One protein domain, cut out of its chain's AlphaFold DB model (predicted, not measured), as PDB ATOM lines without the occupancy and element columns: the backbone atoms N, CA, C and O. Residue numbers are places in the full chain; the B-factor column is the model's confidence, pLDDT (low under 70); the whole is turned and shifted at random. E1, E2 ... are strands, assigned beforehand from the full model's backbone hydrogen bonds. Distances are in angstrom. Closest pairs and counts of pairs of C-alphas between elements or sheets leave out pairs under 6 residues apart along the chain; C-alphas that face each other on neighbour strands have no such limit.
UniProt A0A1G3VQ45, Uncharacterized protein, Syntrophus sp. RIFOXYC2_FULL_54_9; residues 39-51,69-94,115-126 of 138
ATOM      1  N   PHE A  39     126.929 107.292 140.291       90.56
ATOM      2  CA  PHE A  39     126.495 106.614 141.498       90.56
ATOM      3  C   PHE A  39     127.319 107.120 142.680       90.56
ATOM      4  O   PHE A  39     128.539 107.244 142.598       90.56
ATOM      5  N   ARG A  40     126.641 107.401 143.791       94.25
ATOM      6  CA  ARG A  40     127.290 107.804 145.034       94.25
ATOM      7  C   ARG A  40     126.610 107.140 146.215       94.25
ATOM      8  O   ARG A  40     125.395 107.236 146.367       94.25
ATOM      9  N   LEU A  41     127.421 106.534 147.070       89.88
ATOM     10  CA  LEU A  41     127.016 105.952 148.338       89.88
ATOM     11  C   LEU A  41     127.729 106.688 149.472       89.88
ATOM     12  O   LEU A  41     128.945 106.864 149.437       89.88
ATOM     13  N   ILE A  42     126.971 107.107 150.483       94.25
ATOM     14  CA  ILE A  42     127.492 107.775 151.679       94.25
ATOM     15  C   ILE A  42     127.066 106.951 152.892       94.25
ATOM     16  O   ILE A  42     125.878 106.732 153.117       94.25
ATOM     17  N   LEU A  43     128.048 106.491 153.662       91.69
ATOM     18  CA  LEU A  43     127.875 105.663 154.852       91.69
ATOM     19  C   LEU A  43     128.147 106.522 156.090       91.69
ATOM     20  O   LEU A  43     129.242 106.510 156.662       91.69
ATOM     21  N   GLY A  44     127.131 107.302 156.464       90.19
ATOM     22  CA  GLY A  44     127.188 108.225 157.595       90.19
ATOM     23  C   GLY A  44     128.292 109.270 157.431       90.19
ATOM     24  O   GLY A  44     128.414 109.908 156.389       90.19
ATOM     25  N   ASP A  45     129.105 109.428 158.472       87.25
ATOM     26  CA  ASP A  45     130.247 110.343 158.536       87.25
ATOM     27  C   ASP A  45     131.603 109.652 158.289       87.25
ATOM     28  O   ASP A  45     132.656 110.304 158.340       87.25
ATOM     29  N   ARG A  46     131.583 108.337 158.021       90.75
ATOM     30  CA  ARG A  46     132.787 107.500 157.960       90.75
ATOM     31  C   ARG A  46     133.266 107.207 156.560       90.75
ATOM     32  O   ARG A  46     134.471 107.204 156.359       90.75
ATOM     33  N   ALA A  47     132.380 106.928 155.611       93.00
ATOM     34  CA  ALA A  47     132.822 106.516 154.287       93.00
ATOM     35  C   ALA A  47     131.949 107.067 153.164       93.00
ATOM     36  O   ALA A  47     130.747 107.278 153.316       93.00
ATOM     37  N   MET A  48     132.580 107.259 152.014       93.38
ATOM     38  CA  MET A  48     131.935 107.637 150.771       93.38
ATOM     39  C   MET A  48     132.533 106.820 149.635       93.38
ATOM     40  O   MET A  48     133.750 106.681 149.528       93.38
ATOM     41  N   PHE A  49     131.666 106.324 148.765       91.94
ATOM     42  CA  PHE A  49     132.042 105.744 147.490       91.94
ATOM     43  C   PHE A  49     131.375 106.532 146.361       91.94
ATOM     44  O   PHE A  49     130.183 106.833 146.429       91.94
ATOM     45  N   ASP A  50     132.145 106.867 145.335       91.06
ATOM     46  CA  ASP A  50     131.716 107.598 144.150       91.06
ATOM     47  C   ASP A  50     132.142 106.838 142.896       91.06
ATOM     48  O   ASP A  50     133.263 106.340 142.799       91.06
ATOM     49  N   LEU A  51     131.234 106.743 141.936       88.81
ATOM     50  CA  LEU A  51     131.451 106.093 140.659       88.81
ATOM     51  C   LEU A  51     130.820 106.951 139.571       88.81
ATOM     52  O   LEU A  51     129.618 107.199 139.592       88.81
ATOM     53  N   ARG A  69     134.565 105.025 113.150       56.56
ATOM     54  CA  ARG A  69     133.943 105.073 114.486       56.56
ATOM     55  C   ARG A  69     135.012 105.184 115.558       56.56
ATOM     56  O   ARG A  69     135.882 104.318 115.672       56.56
ATOM     57  N   GLU A  70     134.889 106.213 116.389       57.38
ATOM     58  CA  GLU A  70     135.708 106.385 117.583       57.38
ATOM     59  C   GLU A  70     134.815 106.485 118.825       57.38
ATOM     60  O   GLU A  70     134.018 107.414 118.972       57.38
ATOM     61  N   THR A  71     134.961 105.522 119.736       62.69
ATOM     62  CA  THR A  71     134.282 105.534 121.036       62.69
ATOM     63  C   THR A  71     135.324 105.724 122.136       62.69
ATOM     64  O   THR A  71     136.297 104.969 122.238       62.69
ATOM     65  N   VAL A  72     135.112 106.731 122.987       68.75
ATOM     66  CA  VAL A  72     135.950 106.993 124.164       68.75
ATOM     67  C   VAL A  72     135.120 106.791 125.426       68.75
ATOM     68  O   VAL A  72     134.176 107.529 125.698       68.75
ATOM     69  N   GLY A  73     135.497 105.800 126.227       79.50
ATOM     70  CA  GLY A  73     134.937 105.553 127.551       79.50
ATOM     71  C   GLY A  73     135.869 106.061 128.645       79.50
ATOM     72  O   GLY A  73     137.065 105.779 128.627       79.50
ATOM     73  N   ARG A  74     135.331 106.772 129.636       83.69
ATOM     74  CA  ARG A  74     136.040 107.150 130.863       83.69
ATOM     75  C   ARG A  74     135.261 106.687 132.087       83.69
ATOM     76  O   ARG A  74     134.077 106.984 132.228       83.69
ATOM     77  N   LEU A  75     135.952 106.020 133.000       88.00
ATOM     78  CA  LEU A  75     135.418 105.585 134.283       88.00
ATOM     79  C   LEU A  75     136.255 106.191 135.407       88.00
ATOM     80  O   LEU A  75     137.473 106.043 135.423       88.00
ATOM     81  N   ASN A  76     135.584 106.843 136.349       91.94
ATOM     82  CA  ASN A  76     136.171 107.386 137.565       91.94
ATOM     83  C   ASN A  76     135.539 106.685 138.765       91.94
ATOM     84  O   ASN A  76     134.316 106.664 138.890       91.94
ATOM     85  N   MET A  77     136.361 106.152 139.658       92.19
ATOM     86  CA  MET A  77     135.950 105.543 140.916       92.19
ATOM     87  C   MET A  77     136.704 106.219 142.052       92.19
ATOM     88  O   MET A  77     137.906 106.460 141.950       92.19
ATOM     89  N   GLY A  78     136.016 106.505 143.144       93.62
ATOM     90  CA  GLY A  78     136.596 107.080 144.344       93.62
ATOM     91  C   GLY A  78     136.042 106.386 145.571       93.62
ATOM     92  O   GLY A  78     134.834 106.238 145.719       93.62
ATOM     93  N   PHE A  79     136.918 105.986 146.476       94.56
ATOM     94  CA  PHE A  79     136.549 105.538 147.808       94.56
ATOM     95  C   PHE A  79     137.257 106.422 148.820       94.56
ATOM     96  O   PHE A  79     138.440 106.703 148.675       94.56
ATOM     97  N   THR A  80     136.552 106.907 149.831       94.75
ATOM     98  CA  THR A  80     137.124 107.725 150.902       94.75
ATOM     99  C   THR A  80     136.601 107.236 152.235       94.75
ATOM    100  O   THR A  80     135.401 107.017 152.385       94.75
ATOM    101  N   VAL A  81     137.497 107.090 153.206       95.06
ATOM    102  CA  VAL A  81     137.188 106.647 154.563       95.06
ATOM    103  C   VAL A  81     137.854 107.555 155.593       95.06
ATOM    104  O   VAL A  81     139.038 107.878 155.502       95.06
ATOM    105  N   ARG A  82     137.083 107.970 156.595       94.12
ATOM    106  CA  ARG A  82     137.547 108.662 157.792       94.12
ATOM    107  C   ARG A  82     138.140 107.630 158.742       94.12
ATOM    108  O   ARG A  82     137.460 106.690 159.140       94.12
ATOM    109  N   ILE A  83     139.400 107.825 159.108       91.31
ATOM    110  CA  ILE A  83     140.139 106.898 159.972       91.31
ATOM    111  C   ILE A  83     139.952 107.303 161.425       91.31
ATOM    112  O   ILE A  83     139.508 106.513 162.251       91.31
ATOM    113  N   TYR A  84     140.274 108.557 161.733       88.75
ATOM    114  CA  TYR A  84     140.199 109.080 163.087       88.75
ATOM    115  C   TYR A  84     139.977 110.587 163.063       88.75
ATOM    116  O   TYR A  84     140.631 111.297 162.303       88.75
ATOM    117  N   GLY A  85     139.060 111.084 163.895       87.06
ATOM    118  CA  GLY A  85     138.784 112.514 164.025       87.06
ATOM    119  C   GLY A  85     138.554 113.199 162.674       87.06
ATOM    120  O   GLY A  85     137.544 112.968 162.010       87.06
ATOM    121  N   ARG A  86     139.501 114.053 162.280       88.38
ATOM    122  CA  ARG A  86     139.474 114.868 161.055       88.38
ATOM    123  C   ARG A  86     140.338 114.295 159.916       88.38
ATOM    124  O   ARG A  86     140.509 114.959 158.897       88.38
ATOM    125  N   HIS A  87     140.871 113.086 160.083       92.81
ATOM    126  CA  HIS A  87     141.754 112.415 159.133       92.81
ATOM    127  C   HIS A  87     140.977 111.433 158.256       92.81
ATOM    128  O   HIS A  87     140.280 110.549 158.764       92.81
ATOM    129  N   ALA A  88     141.138 111.549 156.942       93.31
ATOM    130  CA  ALA A  88     140.576 110.621 155.973       93.31
ATOM    131  C   ALA A  88     141.625 110.173 154.950       93.31
ATOM    132  O   ALA A  88     142.495 110.947 154.552       93.31
ATOM    133  N   LEU A  89     141.514 108.920 154.513       94.50
ATOM    134  CA  LEU A  89     142.233 108.388 153.360       94.50
ATOM    135  C   LEU A  89     141.254 108.141 152.221       94.50
ATOM    136  O   LEU A  89     140.127 107.700 152.435       94.50
ATOM    137  N   GLY A  90     141.709 108.404 151.006       94.31
ATOM    138  CA  GLY A  90     140.975 108.155 149.785       94.31
ATOM    139  C   GLY A  90     141.810 107.384 148.777       94.31
ATOM    140  O   GLY A  90     143.010 107.604 148.651       94.31
ATOM    141  N   LEU A  91     141.153 106.499 148.045       93.50
ATOM    142  CA  LEU A  91     141.692 105.811 146.886       93.50
ATOM    143  C   LEU A  91     140.864 106.221 145.672       93.50
ATOM    144  O   LEU A  91     139.635 106.183 145.715       93.50
ATOM    145  N   GLN A  92     141.532 106.617 144.598       92.88
ATOM    146  CA  GLN A  92     140.887 106.983 143.345       92.88
ATOM    147  C   GLN A  92     141.435 106.121 142.220       92.88
ATOM    148  O   GLN A  92     142.632 105.845 142.166       92.88
ATOM    149  N   TYR A  93     140.551 105.710 141.322       91.44
ATOM    150  CA  TYR A  93     140.897 104.995 140.110       91.44
ATOM    151  C   TYR A  93     140.221 105.656 138.919       91.44
ATOM    152  O   TYR A  93     139.002 105.815 138.892       91.44
ATOM    153  N   ILE A  94     141.019 106.047 137.935       90.69
ATOM    154  CA  ILE A  94     140.547 106.641 136.690       90.69
ATOM    155  C   ILE A  94     141.041 105.764 135.555       90.69
ATOM    156  O   ILE A  94     142.234 105.491 135.471       90.69
ATOM    157  N   VAL A 115     145.890 105.103 139.330       92.81
ATOM    158  CA  VAL A 115     145.512 104.906 140.733       92.81
ATOM    159  C   VAL A 115     146.127 106.035 141.550       92.81
ATOM    160  O   VAL A 115     147.302 106.358 141.376       92.81
ATOM    161  N   SER A 116     145.354 106.640 142.444       90.19
ATOM    162  CA  SER A 116     145.826 107.713 143.320       90.19
ATOM    163  C   SER A 116     145.445 107.438 144.765       90.19
ATOM    164  O   SER A 116     144.293 107.124 145.061       90.19
ATOM    165  N   LEU A 117     146.414 107.599 145.665       93.88
ATOM    166  CA  LEU A 117     146.203 107.597 147.107       93.88
ATOM    167  C   LEU A 117     146.175 109.047 147.592       93.88
ATOM    168  O   LEU A 117     147.080 109.822 147.297       93.88
ATOM    169  N   VAL A 118     145.129 109.413 148.325       92.56
ATOM    170  CA  VAL A 118     144.882 110.782 148.780       92.56
ATOM    171  C   VAL A 118     144.705 110.779 150.288       92.56
ATOM    172  O   VAL A 118     143.961 109.971 150.832       92.56
ATOM    173  N   TYR A 119     145.352 111.715 150.971       92.75
ATOM    174  CA  TYR A 119     145.142 111.956 152.391       92.75
ATOM    175  C   TYR A 119     144.487 113.316 152.589       92.75
ATOM    176  O   TYR A 119     144.907 114.310 152.001       92.75
ATOM    177  N   THR A 120     143.439 113.356 153.406       90.62
ATOM    178  CA  THR A 120     142.679 114.570 153.701       90.62
ATOM    179  C   THR A 120     142.706 114.840 155.198       90.62
ATOM    180  O   THR A 120     142.319 113.988 155.999       90.62
ATOM    181  N   LEU A 121     143.117 116.053 155.564       89.88
ATOM    182  CA  LEU A 121     143.005 116.593 156.912       89.88
ATOM    183  C   LEU A 121     141.975 117.722 156.901       89.88
ATOM    184  O   LEU A 121     142.183 118.751 156.263       89.88
ATOM    185  N   LEU A 122     140.860 117.531 157.602       86.88
ATOM    186  CA  LEU A 122     139.836 118.562 157.725       86.88
ATOM    187  C   LEU A 122     140.218 119.538 158.845       86.88
ATOM    188  O   LEU A 122     140.467 119.120 159.971       86.88
ATOM    189  N   ALA A 123     140.255 120.837 158.563       82.44
ATOM    190  CA  ALA A 123     140.553 121.848 159.576       82.44
ATOM    191  C   ALA A 123     139.465 121.924 160.665       82.44
ATOM    192  O   ALA A 123     138.318 121.513 160.457       82.44
ATOM    193  N   ASP A 124     139.827 122.450 161.841       81.88
ATOM    194  CA  ASP A 124     138.844 122.841 162.855       81.88
ATOM    195  C   ASP A 124     138.006 124.032 162.379       81.88
ATOM    196  O   ASP A 124     138.504 124.930 161.709       81.88
ATOM    197  N   THR A 125     136.729 124.057 162.750       79.75
ATOM    198  CA  THR A 125     135.829 125.198 162.531       79.75
ATOM    199  C   THR A 125     136.313 126.481 163.212       79.75
ATOM    200  O   THR A 125     135.876 127.563 162.842       79.75
ATOM    201  N   LYS A 126     137.208 126.373 164.202       80.44
ATOM    202  CA  LYS A 126     137.825 127.500 164.914       80.44
ATOM    203  C   LYS A 126     139.153 127.961 164.307       80.44
ATOM    204  O   LYS A 126     139.822 128.805 164.898       80.44
TER     205      LYS A 126
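This is residues 39 to 51, 69 to 94 and 115 to 126 of the 138 residues of an uncharacterized protein of Syntrophus sp. RIFOXYC2_FULL_54_9 (UniProt A0A1G3VQ45). Picture one twisted sheet of five strands side by side, both faces bare, with the long E3 in its middle; residues 69 to 74 of E3 run on past its neighbours, and the tail 122 to 126 leaves the sheet toward the other end. The 51 printed residues hold no named helix and five named strands, E1 to E5 in chain order, which is also their order across the all antiparallel sheet. The class is all strand. The whole is only just loose, close to extended, with a radius of gyration of the C-alphas of 14.2 A, and a rod spanning 55 by 20 by 18 A.

Start at edge strand E1, residues 39 to 43, which forms a hairpin with E2, residues 47 to 51; look for N 41 and O 49 within hydrogen-bond range at 2.9 A. Next is E3, residues 69 to 84, antiparallel to E2 at 179 degrees, with N 50 and O 78 at 2.8 A. E3 makes a hairpin with E4, residues 87 to 94, where N 79 and O 91 are 2.8 A apart. Edge strand E5, residues 115 to 121, is antiparallel to E4 at 157 degrees, with N 90 and O 118 at 2.7 A. E1 and E5 are apart.

Find C-alpha 39 at (126.495, 106.614, 141.498), where E1 begins its 13.5 A; E2 covers 13.7 A. From C-alpha 69 at (133.943, 105.073, 114.486), E3 runs 49.2 A. E4 measures 23.2 A, and E5 runs 20.1 A to C-alpha 121 at (143.005, 116.593, 156.912).

The farthest C-alphas, of Arg 69 and Lys 126, are 55.3 A apart. Residues 52 to 68 and 95 to 114 are not printed; the C-alpha gaps are 26.3 A and 6.6 A. The links printed whole, E1 to E2 and E3 to E4, are tight. The model's pLDDT is under 70 at residues 69 to 72.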